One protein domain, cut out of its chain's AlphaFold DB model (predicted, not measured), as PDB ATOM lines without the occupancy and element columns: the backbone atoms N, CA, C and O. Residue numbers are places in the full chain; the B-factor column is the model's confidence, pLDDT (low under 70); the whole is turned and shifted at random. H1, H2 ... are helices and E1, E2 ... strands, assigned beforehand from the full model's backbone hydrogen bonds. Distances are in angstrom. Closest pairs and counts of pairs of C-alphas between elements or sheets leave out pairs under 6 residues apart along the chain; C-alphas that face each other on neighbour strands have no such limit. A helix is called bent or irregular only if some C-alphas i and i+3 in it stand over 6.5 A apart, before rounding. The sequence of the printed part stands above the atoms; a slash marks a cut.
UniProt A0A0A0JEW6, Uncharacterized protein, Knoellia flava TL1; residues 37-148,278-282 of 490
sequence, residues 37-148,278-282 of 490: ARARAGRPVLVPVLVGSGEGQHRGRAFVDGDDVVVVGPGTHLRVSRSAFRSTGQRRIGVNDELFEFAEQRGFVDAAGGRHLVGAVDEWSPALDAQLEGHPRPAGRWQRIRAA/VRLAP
ATOM      1  N   ALA A  37     127.298  73.442  62.905       83.69
ATOM      2  CA  ALA A  37     128.404  74.074  63.626       83.69
ATOM      3  C   ALA A  37     128.151  74.141  65.145       83.69
ATOM      4  O   ALA A  37     129.049  73.881  65.947       83.69
ATOM      5  N   ARG A  38     126.914  74.447  65.561       86.12
ATOM      6  CA  ARG A  38     126.517  74.452  66.978       86.12
ATOM      7  C   ARG A  38     126.538  73.053  67.585       86.12
ATOM      8  O   ARG A  38     127.070  72.905  68.682       86.12
ATOM      9  N   ALA A  39     125.997  72.061  66.884       86.31
ATOM     10  CA  ALA A  39     125.972  70.673  67.327       86.31
ATOM     11  C   ALA A  39     127.394  70.134  67.540       86.31
ATOM     12  O   ALA A  39     127.696  69.625  68.617       86.31
ATOM     13  N   ARG A  40     128.303  70.372  66.583       84.69
ATOM     14  CA  ARG A  40     129.732  70.022  66.698       84.69
ATOM     15  C   ARG A  40     130.430  70.735  67.854       84.69
ATOM     16  O   ARG A  40     131.251  70.139  68.540       84.69
ATOM     17  N   ALA A  41     130.059  71.984  68.137       83.50
ATOM     18  CA  ALA A  41     130.525  72.709  69.321       83.50
ATOM     19  C   ALA A  41     129.897  72.202  70.644       83.50
ATOM     20  O   ALA A  41     130.067  72.830  71.693       83.50
ATOM     21  N   GLY A  42     129.122  71.111  70.614       79.94
ATOM     22  CA  GLY A  42     128.421  70.542  71.763       79.94
ATOM     23  C   GLY A  42     127.307  71.439  72.304       79.94
ATOM     24  O   GLY A  42     126.918  71.302  73.469       79.94
ATOM     25  N   ARG A  43     126.831  72.400  71.500       83.56
ATOM     26  CA  ARG A  43     125.729  73.289  71.867       83.56
ATOM     27  C   ARG A  43     124.394  72.644  71.490       83.56
ATOM     28  O   ARG A  43     124.285  72.028  70.432       83.56
ATOM     29  N   PRO A  44     123.356  72.832  72.316       80.62
ATOM     30  CA  PRO A  44     122.028  72.335  72.007       80.62
ATOM     31  C   PRO A  44     121.449  72.997  70.749       80.62
ATOM     32  O   PRO A  44     121.568  74.204  70.530       80.62
ATOM     33  N   VAL A  45     120.781  72.178  69.948       87.62
ATOM     34  CA  VAL A  45     120.100  72.484  68.682       87.62
ATOM     35  C   VAL A  45     118.740  71.791  68.729       87.62
ATOM     36  O   VAL A  45     118.615  70.708  69.300       87.62
ATOM     37  N   LEU A  46     117.718  72.452  68.195       89.81
ATOM     38  CA  LEU A  46     116.401  71.866  67.974       89.81
ATOM     39  C   LEU A  46     116.317  71.504  66.501       89.81
ATOM     40  O   LEU A  46     116.513  72.381  65.660       89.81
ATOM     41  N   VAL A  47     116.037  70.242  66.211       88.62
ATOM     42  CA  VAL A  47     115.993  69.723  64.846       88.62
ATOM     43  C   VAL A  47     114.526  69.507  64.474       88.62
ATOM     44  O   VAL A  47     113.815  68.837  65.224       88.62
ATOM     45  N   PRO A  48     114.017  70.097  63.382       86.31
ATOM     46  CA  PRO A  48     112.700  69.747  62.871       86.31
ATOM     47  C   PRO A  48     112.688  68.272  62.456       86.31
ATOM     48  O   PRO A  48     113.618  67.794  61.809       86.31
ATOM     49  N   VAL A  49     111.634  67.561  62.847       85.81
ATOM     50  CA  VAL A  49     111.441  66.144  62.523       85.81
ATOM     51  C   VAL A  49     110.031  65.895  62.017       85.81
ATOM     52  O   VAL A  49     109.092  66.614  62.375       85.81
ATOM     53  N   LEU A  50     109.884  64.854  61.213       83.06
ATOM     54  CA  LEU A  50     108.603  64.293  60.820       83.06
ATOM     55  C   LEU A  50     108.328  63.056  61.668       83.06
ATOM     56  O   LEU A  50     109.223  62.248  61.927       83.06
ATOM     57  N   VAL A  51     107.092  62.966  62.149       82.88
ATOM     58  CA  VAL A  51     106.584  61.868  62.961       82.88
ATOM     59  C   VAL A  51     105.380  61.264  62.255       82.88
ATOM     60  O   VAL A  51     104.362  61.935  62.121       82.88
ATOM     61  N   GLY A  52     105.492  60.017  61.818       79.12
ATOM     62  CA  GLY A  52     104.364  59.228  61.329       79.12
ATOM     63  C   GLY A  52     103.819  58.338  62.441       79.12
ATOM     64  O   GLY A  52     104.599  57.687  63.136       79.12
ATOM     65  N   SER A  53     102.503  58.306  62.627       79.00
ATOM     66  CA  SER A  53     101.842  57.378  63.552       79.00
ATOM     67  C   SER A  53     100.469  56.991  63.003       79.00
ATOM     68  O   SER A  53      99.623  57.870  62.819       79.00
ATOM     69  N   GLY A  54     100.232  55.699  62.760       73.62
ATOM     70  CA  GLY A  54      99.015  55.245  62.072       73.62
ATOM     71  C   GLY A  54      98.914  55.847  60.665       73.62
ATOM     72  O   GLY A  54      99.899  55.837  59.941       73.62
ATOM     73  N   GLU A  55      97.761  56.418  60.308       60.12
ATOM     74  CA  GLU A  55      97.512  57.059  58.999       60.12
ATOM     75  C   GLU A  55      97.937  58.544  58.938       60.12
ATOM     76  O   GLU A  55      97.751  59.215  57.927       60.12
ATOM     77  N   GLY A  56      98.467  59.104  60.033       66.75
ATOM     78  CA  GLY A  56      98.737  60.537  60.155       66.75
ATOM     79  C   GLY A  56     100.221  60.897  60.172       66.75
ATOM     80  O   GLY A  56     101.026  60.254  60.852       66.75
ATOM     81  N   GLN A  57     100.569  62.002  59.506       72.56
ATOM     82  CA  GLN A  57     101.874  62.652  59.632       72.56
ATOM     83  C   GLN A  57     101.802  63.929  60.472       72.56
ATOM     84  O   GLN A  57     100.923  64.785  60.326       72.56
ATOM     85  N   HIS A  58     102.788  64.092  61.344       79.06
ATOM     86  CA  HIS A  58     102.898  65.223  62.249       79.06
ATOM     87  C   HIS A  58     104.312  65.793  62.237       79.06
ATOM     88  O   HIS A  58     105.308  65.084  62.333       79.06
ATOM     89  N   ARG A  59     104.418  67.121  62.181       81.94
ATOM     90  CA  ARG A  59     105.699  67.816  62.349       81.94
ATOM     91  C   ARG A  59     106.008  67.999  63.827       81.94
ATOM     92  O   ARG A  59     105.184  68.520  64.579       81.94
ATOM     93  N   GLY A  60     107.217  67.633  64.225       86.50
ATOM     94  CA  GLY A  60     107.733  67.804  65.575       86.50
ATOM     95  C   GLY A  60     109.096  68.483  65.598       86.50
ATOM     96  O   GLY A  60     109.636  68.929  64.583       86.50
ATOM     97  N   ARG A  61     109.660  68.564  66.798       90.50
ATOM     98  CA  ARG A  61     111.042  68.973  67.038       90.50
ATOM     99  C   ARG A  61     111.732  67.942  67.902       90.50
ATOM    100  O   ARG A  61     111.241  67.644  68.989       90.50
ATOM    101  N   ALA A  62     112.870  67.455  67.434       91.38
ATOM    102  CA  ALA A  62     113.760  66.603  68.191       91.38
ATOM    103  C   ALA A  62     114.847  67.416  68.890       91.38
ATOM    104  O   ALA A  62     115.325  68.441  68.390       91.38
ATOM    105  N   PHE A  63     115.255  66.924  70.051       92.44
ATOM    106  CA  PHE A  63     116.470  67.341  70.726       92.44
ATOM    107  C   PHE A  63     117.038  66.199  71.561       92.44
ATOM    108  O   PHE A  63     116.298  65.343  72.041       92.44
ATOM    109  N   VAL A  64     118.353  66.212  71.763       91.75
ATOM    110  CA  VAL A  64     119.032  65.262  72.650       91.75
ATOM    111  C   VAL A  64     118.916  65.730  74.106       91.75
ATOM    112  O   VAL A  64     119.176  66.897  74.409       91.75
ATOM    113  N   ASP A  65     118.518  64.821  74.996       91.31
ATOM    114  CA  ASP A  65     118.425  64.999  76.448       91.31
ATOM    115  C   ASP A  65     119.148  63.843  77.153       91.31
ATOM    116  O   ASP A  65     118.560  62.807  77.463       91.31
ATOM    117  N   GLY A  66     120.455  64.012  77.370       90.94
ATOM    118  CA  GLY A  66     121.321  62.945  77.868       90.94
ATOM    119  C   GLY A  66     121.468  61.829  76.836       90.94
ATOM    120  O   GLY A  66     121.913  62.083  75.717       90.94
ATOM    121  N   ASP A  67     121.089  60.611  77.220       91.50
ATOM    122  CA  ASP A  67     121.146  59.414  76.369       91.50
ATOM    123  C   ASP A  67     119.878  59.185  75.545       91.50
ATOM    124  O   ASP A  67     119.752  58.160  74.878       91.50
ATOM    125  N   ASP A  68     118.942  60.130  75.556       93.44
ATOM    126  CA  ASP A  68     117.689  60.029  74.821       93.44
ATOM    127  C   ASP A  68     117.546  61.142  73.782       93.44
ATOM    128  O   ASP A  68     118.005  62.270  73.959       93.44
ATOM    129  N   VAL A  69     116.840  60.828  72.702       92.31
ATOM    130  CA  VAL A  69     116.269  61.782  71.757       92.31
ATOM    131  C   VAL A  69     114.808  61.981  72.140       92.31
ATOM    132  O   VAL A  69     114.020  61.033  72.170       92.31
ATOM    133  N   VAL A  70     114.441  63.221  72.442       93.50
ATOM    134  CA  VAL A  70     113.072  63.607  72.784       93.50
ATOM    135  C   VAL A  70     112.465  64.353  71.608       93.50
ATOM    136  O   VAL A  70     113.040  65.329  71.128       93.50
ATOM    137  N   VAL A  71     111.284  63.918  71.172       91.94
ATOM    138  CA  VAL A  71     110.515  64.552  70.100       91.94
ATOM    139  C   VAL A  71     109.236  65.147  70.659       91.94
ATOM    140  O   VAL A  71     108.473  64.466  71.338       91.94
ATOM    141  N   VAL A  72     108.990  66.420  70.354       91.12
ATOM    142  CA  VAL A  72     107.805  67.154  70.808       91.12
ATOM    143  C   VAL A  72     107.095  67.789  69.617       91.12
ATOM    144  O   VAL A  72     107.712  68.512  68.835       91.12
ATOM    145  N   GLY A  73     105.790  67.560  69.490       85.38
ATOM    146  CA  GLY A  73     104.957  68.103  68.421       85.38
ATOM    147  C   GLY A  73     103.468  68.155  68.787       85.38
ATOM    148  O   GLY A  73     103.083  67.894  69.931       85.38
ATOM    149  N   PRO A  74     102.591  68.558  67.851       77.31
ATOM    150  CA  PRO A  74     101.151  68.375  67.992       77.31
ATOM    151  C   PRO A  74     100.841  66.879  68.111       77.31
ATOM    152  O   PRO A  74     101.273  66.101  67.271       77.31
ATOM    153  N   GLY A  75     100.137  66.464  69.166       79.56
ATOM    154  CA  GLY A  75      99.801  65.049  69.376       79.56
ATOM    155  C   GLY A  75     100.953  64.180  69.893       79.56
ATOM    156  O   GLY A  75     100.691  63.193  70.569       79.56
ATOM    157  N   THR A  76     102.207  64.585  69.683       81.50
ATOM    158  CA  THR A  76     103.385  63.732  69.865       81.50
ATOM    159  C   THR A  76     104.295  64.223  70.994       81.50
ATOM    160  O   THR A  76     104.716  65.380  71.042       81.50
ATOM    161  N   HIS A  77     104.614  63.322  71.924       91.25
ATOM    162  CA  HIS A  77     105.696  63.495  72.890       91.25
ATOM    163  C   HIS A  77     106.394  62.148  73.041       91.25
ATOM    164  O   HIS A  77     105.912  61.271  73.752       91.25
ATOM    165  N   LEU A  78     107.486  61.967  72.308       91.38
ATOM    166  CA  LEU A  78     108.154  60.682  72.144       91.38
ATOM    167  C   LEU A  78     109.553  60.740  72.746       91.38
ATOM    168  O   LEU A  78     110.209  61.784  72.721       91.38
ATOM    169  N   ARG A  79     110.018  59.611  73.271       94.38
ATOM    170  CA  ARG A  79     111.367  59.443  73.809       94.38
ATOM    171  C   ARG A  79     111.968  58.161  73.259       94.38
ATOM    172  O   ARG A  79     111.431  57.081  73.488       94.38
ATOM    173  N   VAL A  80     113.082  58.297  72.558       92.06
ATOM    174  CA  VAL A  80     113.817  57.197  71.930       92.06
ATOM    175  C   VAL A  80     115.228  57.205  72.499       92.06
ATOM    176  O   VAL A  80     115.833  58.271  72.584       92.06
ATOM    177  N   SER A  81     115.792  56.049  72.853       92.25
ATOM    178  CA  SER A  81     117.205  56.012  73.250       92.25
ATOM    179  C   SER A  81     118.092  56.436  72.081       92.25
ATOM    180  O   SER A  81     117.847  56.052  70.938       92.25
ATOM    181  N   ARG A  82     119.157  57.177  72.355       89.00
ATOM    182  CA  ARG A  82     120.079  57.698  71.344       89.00
ATOM    183  C   ARG A  82     120.716  56.603  70.492       89.00
ATOM    184  O   ARG A  82     120.876  56.799  69.293       89.00
ATOM    185  N   SER A  83     121.050  55.458  71.086       85.69
ATOM    186  CA  SER A  83     121.569  54.289  70.363       85.69
ATOM    187  C   SER A  83     120.540  53.734  69.377       85.69
ATOM    188  O   SER A  83     120.855  53.616  68.198       85.69
ATOM    189  N   ALA A  84     119.303  53.497  69.828       84.06
ATOM    190  CA  ALA A  84     118.211  53.053  68.956       84.06
ATOM    191  C   ALA A  84     117.886  54.080  67.861       84.06
ATOM    192  O   ALA A  84     117.618  53.721  66.719       84.06
ATOM    193  N   PHE A  85     117.943  55.375  68.182       85.31
ATOM    194  CA  PHE A  85     117.731  56.419  67.185       85.31
ATOM    195  C   PHE A  85     118.842  56.421  66.126       85.31
ATOM    196  O   PHE A  85     118.549  56.615  64.954       85.31
ATOM    197  N   ARG A  86     120.103  56.157  66.496       80.69
ATOM    198  CA  ARG A  86     121.202  56.038  65.522       80.69
ATOM    199  C   ARG A  86     121.068  54.792  64.651       80.69
ATOM    200  O   ARG A  86     121.208  54.903  63.444       80.69
ATOM    201  N   SER A  87     120.752  53.634  65.233       72.25
ATOM    202  CA  SER A  87     120.627  52.384  64.470       72.25
ATOM    203  C   SER A  87     119.425  52.371  63.524       72.25
ATOM    204  O   SER A  87     119.472  51.752  62.465       72.25
ATOM    205  N   THR A  88     118.332  53.029  63.915       69.12
ATOM    206  CA  THR A  88     117.018  52.867  63.272       69.12
ATOM    207  C   THR A  88     116.525  54.162  62.609       69.12
ATOM    208  O   THR A  88     115.739  54.112  61.670       69.12
ATOM    209  N   GLY A  89     117.007  55.328  63.048       55.69
ATOM    210  CA  GLY A  89     116.581  56.649  62.566       55.69
ATOM    211  C   GLY A  89     117.443  57.272  61.459       55.69
ATOM    212  O   GLY A  89     117.065  58.327  60.959       55.69
ATOM    213  N   GLN A  90     118.573  56.662  61.066       52.25
ATOM    214  CA  GLN A  90     119.593  57.294  60.202       52.25
ATOM    215  C   GLN A  90     119.353  57.265  58.680       52.25
ATOM    216  O   GLN A  90     120.101  57.909  57.954       52.25
ATOM    217  N   ARG A  91     118.335  56.577  58.156       48.47
ATOM    218  CA  ARG A  91     118.065  56.550  56.703       48.47
ATOM    219  C   ARG A  91     116.667  57.082  56.407       48.47
ATOM    220  O   ARG A  91     115.743  56.286  56.304       48.47
ATOM    221  N   ARG A  92     116.489  58.407  56.347       49.88
ATOM    222  CA  ARG A  92     115.231  59.044  55.899       49.88
ATOM    223  C   ARG A  92     115.541  60.353  55.171       49.88
ATOM    224  O   ARG A  92     115.589  61.400  55.804       49.88
ATOM    225  N   ILE A  93     115.809  60.242  53.871       38.75
ATOM    226  CA  ILE A  93     115.855  61.362  52.924       38.75
ATOM    227  C   ILE A  93     114.467  61.405  52.282       38.75
ATOM    228  O   ILE A  93     114.056  60.410  51.699       38.75
ATOM    229  N   GLY A  94     113.737  62.508  52.450       41.56
ATOM    230  CA  GLY A  94     112.419  62.718  51.845       41.56
ATOM    231  C   GLY A  94     111.288  61.873  52.446       41.56
ATOM    232  O   GLY A  94     111.075  60.733  52.078       41.56
ATOM    233  N   VAL A  95     110.475  62.443  53.336       41.97
ATOM    234  CA  VAL A  95     109.159  61.861  53.661       41.97
ATOM    235  C   VAL A  95     108.119  62.656  52.878       41.97
ATOM    236  O   VAL A  95     107.621  63.678  53.353       41.97
ATOM    237  N   ASN A  96     107.874  62.232  51.639       39.97
ATOM    238  CA  ASN A  96     106.642  62.547  50.919       39.97
ATOM    239  C   ASN A  96     105.575  61.510  51.294       39.97
ATOM    240  O   ASN A  96     105.906  60.437  51.799       39.97
ATOM    241  N   ASP A  97     104.302  61.831  51.058       40.28
ATOM    242  CA  ASP A  97     103.154  60.968  51.385       40.28
ATOM    243  C   ASP A  97     103.214  59.570  50.720       40.28
ATOM    244  O   ASP A  97     102.543  58.656  51.185       40.28
ATOM    245  N   GLU A  98     104.069  59.385  49.705       39.53
ATOM    246  CA  GLU A  98     104.304  58.122  48.978       39.53
ATOM    247  C   GLU A  98     105.327  57.186  49.678       39.53
ATOM    248  O   GLU A  98     105.192  55.972  49.607       39.53
ATOM    249  N   LEU A  99     106.253  57.709  50.499       44.31
ATOM    250  CA  LEU A  99     107.333  56.938  51.162       44.31
ATOM    251  C   LEU A  99     106.942  56.327  52.527       44.31
ATOM    252  O   LEU A  99     107.794  55.866  53.298       44.31
ATOM    253  N   PHE A 100     105.652  56.343  52.875       42.44
ATOM    254  CA  PHE A 100     105.168  55.815  54.157       42.44
ATOM    255  C   PHE A 100     105.252  54.282  54.224       42.44
ATOM    256  O   PHE A 100     105.510  53.742  55.302       42.44
ATOM    257  N   GLU A 101     105.125  53.600  53.081       40.69
ATOM    258  CA  GLU A 101     105.232  52.139  52.993       40.69
ATOM    259  C   GLU A 101     106.664  51.648  53.239       40.69
ATOM    260  O   GLU A 101     106.858  50.592  53.841       40.69
ATOM    261  N   PHE A 102     107.694  52.451  52.945       38.56
ATOM    262  CA  PHE A 102     109.061  51.998  53.192       38.56
ATOM    263  C   PHE A 102     109.538  52.077  54.637       38.56
ATOM    264  O   PHE A 102     110.432  51.363  55.109       38.56
ATOM    265  N   ALA A 103     108.899  52.941  55.402       46.47
ATOM    266  CA  ALA A 103     109.235  53.123  56.793       46.47
ATOM    267  C   ALA A 103     108.777  51.934  57.674       46.47
ATOM    268  O   ALA A 103     109.125  51.891  58.861       46.47
ATOM    269  N   GLU A 104     108.073  50.949  57.096       40.59
ATOM    270  CA  GLU A 104     107.615  49.727  57.763       40.59
ATOM    271  C   GLU A 104     108.746  48.846  58.309       40.59
ATOM    272  O   GLU A 104     108.533  48.143  59.300       40.59
ATOM    273  N   GLN A 105     109.963  48.913  57.758       42.16
ATOM    274  CA  GLN A 105     111.028  47.980  58.153       42.16
ATOM    275  C   GLN A 105     111.965  48.496  59.259       42.16
ATOM    276  O   GLN A 105     112.657  47.700  59.894       42.16
ATOM    277  N   ARG A 106     111.988  49.806  59.555       58.78
ATOM    278  CA  ARG A 106     112.846  50.398  60.611       58.78
ATOM    279  C   ARG A 106     112.139  51.539  61.347       58.78
ATOM    280  O   ARG A 106     112.591  52.686  61.371       58.78
ATOM    281  N   GLY A 107     110.983  51.217  61.919       73.69
ATOM    282  CA  GLY A 107     110.220  52.091  62.808       73.69
ATOM    283  C   GLY A 107     110.511  51.846  64.288       73.69
ATOM    284  O   GLY A 107     111.343  51.023  64.676       73.69
ATOM    285  N   PHE A 108     109.779  52.560  65.128       86.50
ATOM    286  CA  PHE A 108     109.731  52.332  66.560       86.50
ATOM    287  C   PHE A 108     108.361  51.792  66.965       86.50
ATOM    288  O   PHE A 108     107.359  52.087  66.321       86.50
ATOM    289  N   VAL A 109     108.305  51.047  68.061       87.81
ATOM    290  CA  VAL A 109     107.060  50.630  68.711       87.81
ATOM    291  C   VAL A 109     106.965  51.244  70.096       87.81
ATOM    292  O   VAL A 109     107.960  51.337  70.819       87.81
ATOM    293  N   ASP A 110     105.767  51.682  70.463       91.25
ATOM    294  CA  ASP A 110     105.453  52.048  71.837       91.25
ATOM    295  C   ASP A 110     105.018  50.825  72.665       91.25
ATOM    296  O   ASP A 110     104.857  49.712  72.162       91.25
ATOM    297  N   ALA A 111     104.820  51.031  73.968       89.12
ATOM    298  CA  ALA A 111     104.391  49.977  74.887       89.12
ATOM    299  C   ALA A 111     102.979  49.425  74.598       89.12
ATOM    300  O   ALA A 111     102.645  48.349  75.086       89.12
ATOM    301  N   ALA A 112     102.153  50.147  73.837       87.50
ATOM    302  CA  ALA A 112     100.828  49.706  73.409       87.50
ATOM    303  C   ALA A 112     100.867  48.957  72.060       87.50
ATOM    304  O   ALA A 112      99.820  48.540  71.567       87.50
ATOM    305  N   GLY A 113     102.053  48.777  71.465       83.38
ATOM    306  CA  GLY A 113     102.228  48.171  70.145       83.38
ATOM    307  C   GLY A 113     101.975  49.135  68.982       83.38
ATOM    308  O   GLY A 113     102.009  48.716  67.826       83.38
ATOM    309  N   GLY A 114     101.749  50.420  69.264       85.81
ATOM    310  CA  GLY A 114     101.627  51.463  68.255       85.81
ATOM    311  C   GLY A 114     102.955  51.667  67.535       85.81
ATOM    312  O   GLY A 114     104.001  51.806  68.173       85.81
ATOM    313  N   ARG A 115     102.921  51.673  66.202       83.81
ATOM    314  CA  ARG A 115     104.100  51.904  65.362       83.81
ATOM    315  C   ARG A 115     104.282  53.397  65.106       83.81
ATOM    316  O   ARG A 115     103.332  54.095  64.750       83.81
ATOM    317  N   HIS A 116     105.513  53.866  65.272       84.44
ATOM    318  CA  HIS A 116     105.913  55.258  65.118       84.44
ATOM    319  C   HIS A 116     107.121  55.369  64.207       84.44
ATOM    320  O   HIS A 116     108.085  54.611  64.292       84.44
ATOM    321  N   LEU A 117     107.086  56.381  63.366       81.50
ATOM    322  CA  LEU A 117     108.099  56.699  62.382       81.50
ATOM    323  C   LEU A 117     108.669  58.055  62.747       81.50
ATOM    324  O   LEU A 117     107.903  58.990  62.927       81.50
ATOM    325  N   VAL A 118     109.985  58.173  62.901       84.31
ATOM    326  CA  VAL A 118     110.611  59.431  63.325       84.31
ATOM    327  C   VAL A 118     111.868  59.673  62.499       84.31
ATOM    328  O   VAL A 118     112.752  58.821  62.479       84.31
ATOM    329  N   GLY A 119     111.957  60.832  61.843       82.44
ATOM    330  CA  GLY A 119     113.118  61.229  61.036       82.44
ATOM    331  C   GLY A 119     113.329  62.741  61.010       82.44
ATOM    332  O   GLY A 119     112.370  63.502  61.139       82.44
ATOM    333  N   ALA A 120     114.582  63.185  60.877       81.38
ATOM    334  CA  ALA A 120     114.897  64.593  60.627       81.38
ATOM    335  C   ALA A 120     114.439  65.026  59.237       81.38
ATOM    336  O   ALA A 120     114.346  64.210  58.332       81.38
ATOM    337  N   VAL A 121     114.164  66.321  59.079       76.75
ATOM    338  CA  VAL A 121     114.059  66.914  57.740       76.75
ATOM    339  C   VAL A 121     115.467  67.011  57.144       76.75
ATOM    340  O   VAL A 121     116.401  67.359  57.874       76.75
ATOM    341  N   ASP A 122     115.609  66.716  55.852       69.69
ATOM    342  CA  ASP A 122     116.879  66.519  55.141       69.69
ATOM    343  C   ASP A 122     117.926  67.593  55.437       69.69
ATOM    344  O   ASP A 122     119.058  67.276  55.811       69.69
ATOM    345  N   GLU A 123     117.550  68.876  55.380       75.00
ATOM    346  CA  GLU A 123     118.514  69.964  55.572       75.00
ATOM    347  C   GLU A 123     119.118  69.945  56.987       75.00
ATOM    348  O   GLU A 123     120.237  70.409  57.209       75.00
ATOM    349  N   TRP A 124     118.391  69.388  57.957       82.81
ATOM    350  CA  TRP A 124     118.773  69.317  59.364       82.81
ATOM    351  C   TRP A 124     119.360  67.970  59.791       82.81
ATOM    352  O   TRP A 124     119.879  67.901  60.912       82.81
ATOM    353  N   SER A 125     119.346  66.936  58.938       82.31
ATOM    354  CA  SER A 125     119.937  65.627  59.266       82.31
ATOM    355  C   SER A 125     121.395  65.747  59.723       82.31
ATOM    356  O   SER A 125     121.696  65.297  60.830       82.31
ATOM    357  N   PRO A 126     122.283  66.488  59.021       84.31
ATOM    358  CA  PRO A 126     123.677  66.613  59.450       84.31
ATOM    359  C   PRO A 126     123.837  67.276  60.827       84.31
ATOM    360  O   PRO A 126     124.810  67.036  61.543       84.31
ATOM    361  N   ALA A 127     122.892  68.142  61.216       86.88
ATOM    362  CA  ALA A 127     122.903  68.776  62.531       86.88
ATOM    363  C   ALA A 127     122.447  67.803  63.624       86.88
ATOM    364  O   ALA A 127     122.992  67.841  64.729       86.88
ATOM    365  N   LEU A 128     121.475  66.936  63.319       88.00
ATOM    366  CA  LEU A 128     121.047  65.874  64.220       88.00
ATOM    367  C   LEU A 128     122.147  64.823  64.390       88.00
ATOM    368  O   LEU A 128     122.481  64.504  65.525       88.00
ATOM    369  N   ASP A 129     122.777  64.361  63.311       87.38
ATOM    370  CA  ASP A 129     123.886  63.402  63.372       87.38
ATOM    371  C   ASP A 129     125.046  63.935  64.216       87.38
ATOM    372  O   ASP A 129     125.492  63.278  65.158       87.38
ATOM    373  N   ALA A 130     125.445  65.192  63.994       87.75
ATOM    374  CA  ALA A 130     126.461  65.845  64.815       87.75
ATOM    375  C   ALA A 130     126.059  65.923  66.304       87.75
ATOM    376  O   ALA A 130     126.908  65.802  67.191       87.75
ATOM    377  N   GLN A 131     124.767  66.103  66.614       89.38
ATOM    378  CA  GLN A 131     124.287  66.007  67.995       89.38
ATOM    379  C   GLN A 131     124.325  64.580  68.527       89.38
ATOM    380  O   GLN A 131     124.625  64.397  69.703       89.38
ATOM    381  N   LEU A 132     124.014  63.579  67.703       89.19
ATOM    382  CA  LEU A 132     124.015  62.161  68.055       89.19
ATOM    383  C   LEU A 132     125.429  61.571  68.181       89.19
ATOM    384  O   LEU A 132     125.588  60.545  68.837       89.19
ATOM    385  N   GLU A 133     126.440  62.259  67.662       88.56
ATOM    386  CA  GLU A 133     127.868  61.962  67.836       88.56
ATOM    387  C   GLU A 133     128.488  62.621  69.073       88.56
ATOM    388  O   GLU A 133     129.440  62.094  69.643       88.56
ATOM    389  N   GLY A 134     127.953  63.764  69.513       84.25
ATOM    390  CA  GLY A 134     128.498  64.535  70.634       84.25
ATOM    391  C   GLY A 134     128.456  63.833  72.004       84.25
ATOM    392  O   GLY A 134     127.954  62.727  72.176       84.25
ATOM    393  N   HIS A 135     128.934  64.497  73.052       83.62
ATOM    394  CA  HIS A 135     128.785  63.954  74.408       83.62
ATOM    395  C   HIS A 135     127.332  64.124  74.891       83.62
ATOM    396  O   HIS A 135     126.776  65.211  74.706       83.62
ATOM    397  N   PRO A 136     126.717  63.095  75.510       82.62
ATOM    398  CA  PRO A 136     125.356  63.199  76.027       82.62
ATOM    399  C   PRO A 136     125.305  64.283  77.108       82.62
ATOM    400  O   PRO A 136     126.064  64.266  78.078       82.62
ATOM    401  N   ARG A 137     124.433  65.276  76.918       85.81
ATOM    402  CA  ARG A 137     124.212  66.372  77.870       85.81
ATOM    403  C   ARG A 137     122.716  66.530  78.114       85.81
ATOM    404  O   ARG A 137     121.953  66.470  77.149       85.81
ATOM    405  N   PRO A 138     122.284  66.746  79.365       87.56
ATOM    406  CA  PRO A 138     120.878  66.975  79.654       87.56
ATOM    407  C   PRO A 138     120.405  68.274  78.996       87.56
ATOM    408  O   PRO A 138     121.108  69.290  78.993       87.56
ATOM    409  N   ALA A 139     119.194  68.247  78.454       87.19
ATOM    410  CA  ALA A 139     118.587  69.402  77.818       87.19
ATOM    411  C   ALA A 139     118.189  70.443  78.872       87.19
ATOM    412  O   ALA A 139     117.494  70.151  79.851       87.19
ATOM    413  N   GLY A 140     118.585  71.697  78.652       87.44
ATOM    414  CA  GLY A 140     118.204  72.799  79.533       87.44
ATOM    415  C   GLY A 140     116.694  73.072  79.499       87.44
ATOM    416  O   GLY A 140     116.029  72.871  78.480       87.44
ATOM    417  N   ARG A 141     116.140  73.625  80.588       87.75
ATOM    418  CA  ARG A 141     114.704  73.967  80.701       87.75
ATOM    419  C   ARG A 141     114.196  74.805  79.519       87.75
ATOM    420  O   ARG A 141     113.129  74.532  78.977       87.75
ATOM    421  N   TRP A 142     114.985  75.785  79.082       84.00
ATOM    422  CA  TRP A 142     114.649  76.648  77.946       84.00
ATOM    423  C   TRP A 142     114.608  75.921  76.601       84.00
ATOM    424  O   TRP A 142     113.806  76.277  75.741       84.00
ATOM    425  N   GLN A 143     115.439  74.896  76.414       83.88
ATOM    426  CA  GLN A 143     115.441  74.093  75.194       83.88
ATOM    427  C   GLN A 143     114.162  73.262  75.096       83.88
ATOM    428  O   GLN A 143     113.515  73.280  74.052       83.88
ATOM    429  N   ARG A 144     113.747  72.632  76.204       87.06
ATOM    430  CA  ARG A 144     112.480  71.888  76.284       87.06
ATOM    431  C   ARG A 144     111.280  72.790  75.986       87.06
ATOM    432  O   ARG A 144     110.429  72.431  75.178       87.06
ATOM    433  N   ILE A 145     111.248  73.995  76.566       83.69
ATOM    434  CA  ILE A 145     110.191  74.984  76.286       83.69
ATOM    435  C   ILE A 145     110.182  75.353  74.802       83.69
ATOM    436  O   ILE A 145     109.145  75.242  74.155       83.69
ATOM    437  N   ARG A 146     111.330  75.731  74.227       83.12
ATOM    438  CA  ARG A 146     111.415  76.087  72.802       83.12
ATOM    439  C   ARG A 146     111.025  74.932  71.877       83.12
ATOM    440  O   ARG A 146     110.436  75.191  70.834       83.12
ATOM    441  N   ALA A 147     111.316  73.681  72.235       83.19
ATOM    442  CA  ALA A 147     110.869  72.515  71.472       83.19
ATOM    443  C   ALA A 147     109.337  72.391  71.467       83.19
ATOM    444  O   ALA A 147     108.747  72.102  70.430       83.19
ATOM    445  N   ALA A 148     108.690  72.678  72.601       83.06
ATOM    446  CA  ALA A 148     107.242  72.588  72.744       83.06
ATOM    447  C   ALA A 148     106.473  73.746  72.088       83.06
ATOM    448  O   ALA A 148     105.331  73.537  71.668       83.06
ATOM    449  N   VAL A 278     106.054  59.210  75.665       91.44
ATOM    450  CA  VAL A 278     105.898  57.815  75.248       91.44
ATOM    451  C   VAL A 278     107.271  57.274  74.874       91.44
ATOM    452  O   VAL A 278     107.960  57.843  74.025       91.44
ATOM    453  N   ARG A 279     107.695  56.197  75.538       92.56
ATOM    454  CA  ARG A 279     108.959  55.532  75.215       92.56
ATOM    455  C   ARG A 279     108.787  54.653  73.991       92.56
ATOM    456  O   ARG A 279     107.816  53.912  73.888       92.56
ATOM    457  N   LEU A 280     109.771  54.742  73.115       90.88
ATOM    458  CA  LEU A 280     109.822  54.054  71.843       90.88
ATOM    459  C   LEU A 280     111.004  53.085  71.826       90.88
ATOM    460  O   LEU A 280     112.131  53.470  72.146       90.88
ATOM    461  N   ALA A 281     110.732  51.837  71.458       88.44
ATOM    462  CA  ALA A 281     111.728  50.796  71.233       88.44
ATOM    463  C   ALA A 281     111.893  50.555  69.724       88.44
ATOM    464  O   ALA A 281     110.915  50.693  68.990       88.44
ATOM    465  N   PRO A 282     113.095  50.222  69.230       84.25
ATOM    466  CA  PRO A 282     113.271  49.882  67.823       84.25
ATOM    467  C   PRO A 282     112.491  48.602  67.498       84.25
ATOM    468  O   PRO A 282     112.478  47.661  68.292       84.25
TER     469      PRO A 282
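Overview. This is residues 37 to 148 and 278 to 282 of the 490 residues of an uncharacterized protein of Knoellia flava TL1 (UniProt A0A0A0JEW6). Look for a small closed barrel of seven strands, E1 to E7, with helices H2, H4 and H5 packed on its outside. Short H3 also sits outside it, and short H1 packs on H4. The printed part has 117 residues, in the order H1 E1 E2 E3 E4 H2 H3 E5 E6 H4 H5 E7; round the ring run E1 E2 E3 E4 E7 E5 E6 and back to E1, a mixed sheet. The class is mixed, helices and strands. The whole is compact, with a radius of gyration of the C-alphas of 13.2 A, and spans 36 by 26 by 23 A.

Arrangement. Begin with E1, residues 47 to 53, E2, residues 56 to 65, E3, residues 68 to 72, and E4, residues 77 to 81: they form a meander, each strand the antiparallel neighbour of the one before. Look for N 49 and O 60 at 3.0 A, N 63 and O 70 at 2.9 A, and N 71 and O 78 at 2.8 A, within hydrogen-bond range. E7, residues 278 to 282, is the parallel neighbour of E4, with N 280 and O 79 at 2.9 A. Its other neighbour is E5, residues 108 to 110, antiparallel, with N 109 and O 281 at 2.8 A. E5 forms a hairpin with E6, residues 115 to 120, where N 108 and O 116 are 2.8 A apart. E6 closes the ring antiparallel to E1, with N 52 and O 117 at 2.8 A. Outside the barrel, H4, residues 122 to 133, is over E1 and E2 at a height over the sheet of 8.4 A, across the strands at 86 degrees to E1 on the local plane; the closest C-alphas of E1 and H4, Val 47 and Trp 124, are 6.2 A apart. H5, residues 141 to 148, runs along the strands, at 10 degrees to E2 on the local plane; its Ala 147 and Arg 61 of E2 are the closest C-alphas, 5.7 A apart. H2, residues 82 to 89, is on the barrel at a height over the sheet of 7.2 A; the closest C-alphas of H2 and E7 are those of Ala 84 and Pro 282, 6.0 A. H3, residues 102 to 105, is on the barrel too, with the C-alphas of Ala 103 and Leu 117 of E6 closest, 6.7 A. H1, residues 37 to 40, is not on the barrel; it touches residues 127 to 131 of H4, closest at the C-alphas of Ala 39 and Gln 131, 5.0 A. In H2 and H5 every O i to N i+4 pair is within hydrogen-bond range, in H4 6 of 8; H1 and H3 are too short for such a pair.

Along the chain. Find C-alpha 37, where H1 begins, at (128.404, 74.074, 63.626). E1 runs 18.8 A; E2, 25.9 A, begins at C-alpha 56 at (98.737, 60.537, 60.155) and bends by 58 degrees at residue 59. E6 runs 17.3 A and H4 17.4 A. H4 is irregular, with C-alphas 123 and 126 7.3 A apart, and H3 only just, with C-alphas 102 and 105 6.7 A apart. E7 ends at C-alpha 282, at (113.271, 49.882, 67.823).

Size, cuts and confidence. The two C-alphas farthest apart, Ala 37 and Ala 112, are 38.1 A apart. Residues 149 to 277 are not printed; C-alphas 148 and 278 stand 15.0 A apart across the cut. The link from H2 to H3, residues 90 to 101, is long. The mean pLDDT of the printed part is 78.6; residues 55 to 56, 88 to 106 and 122 are under 70.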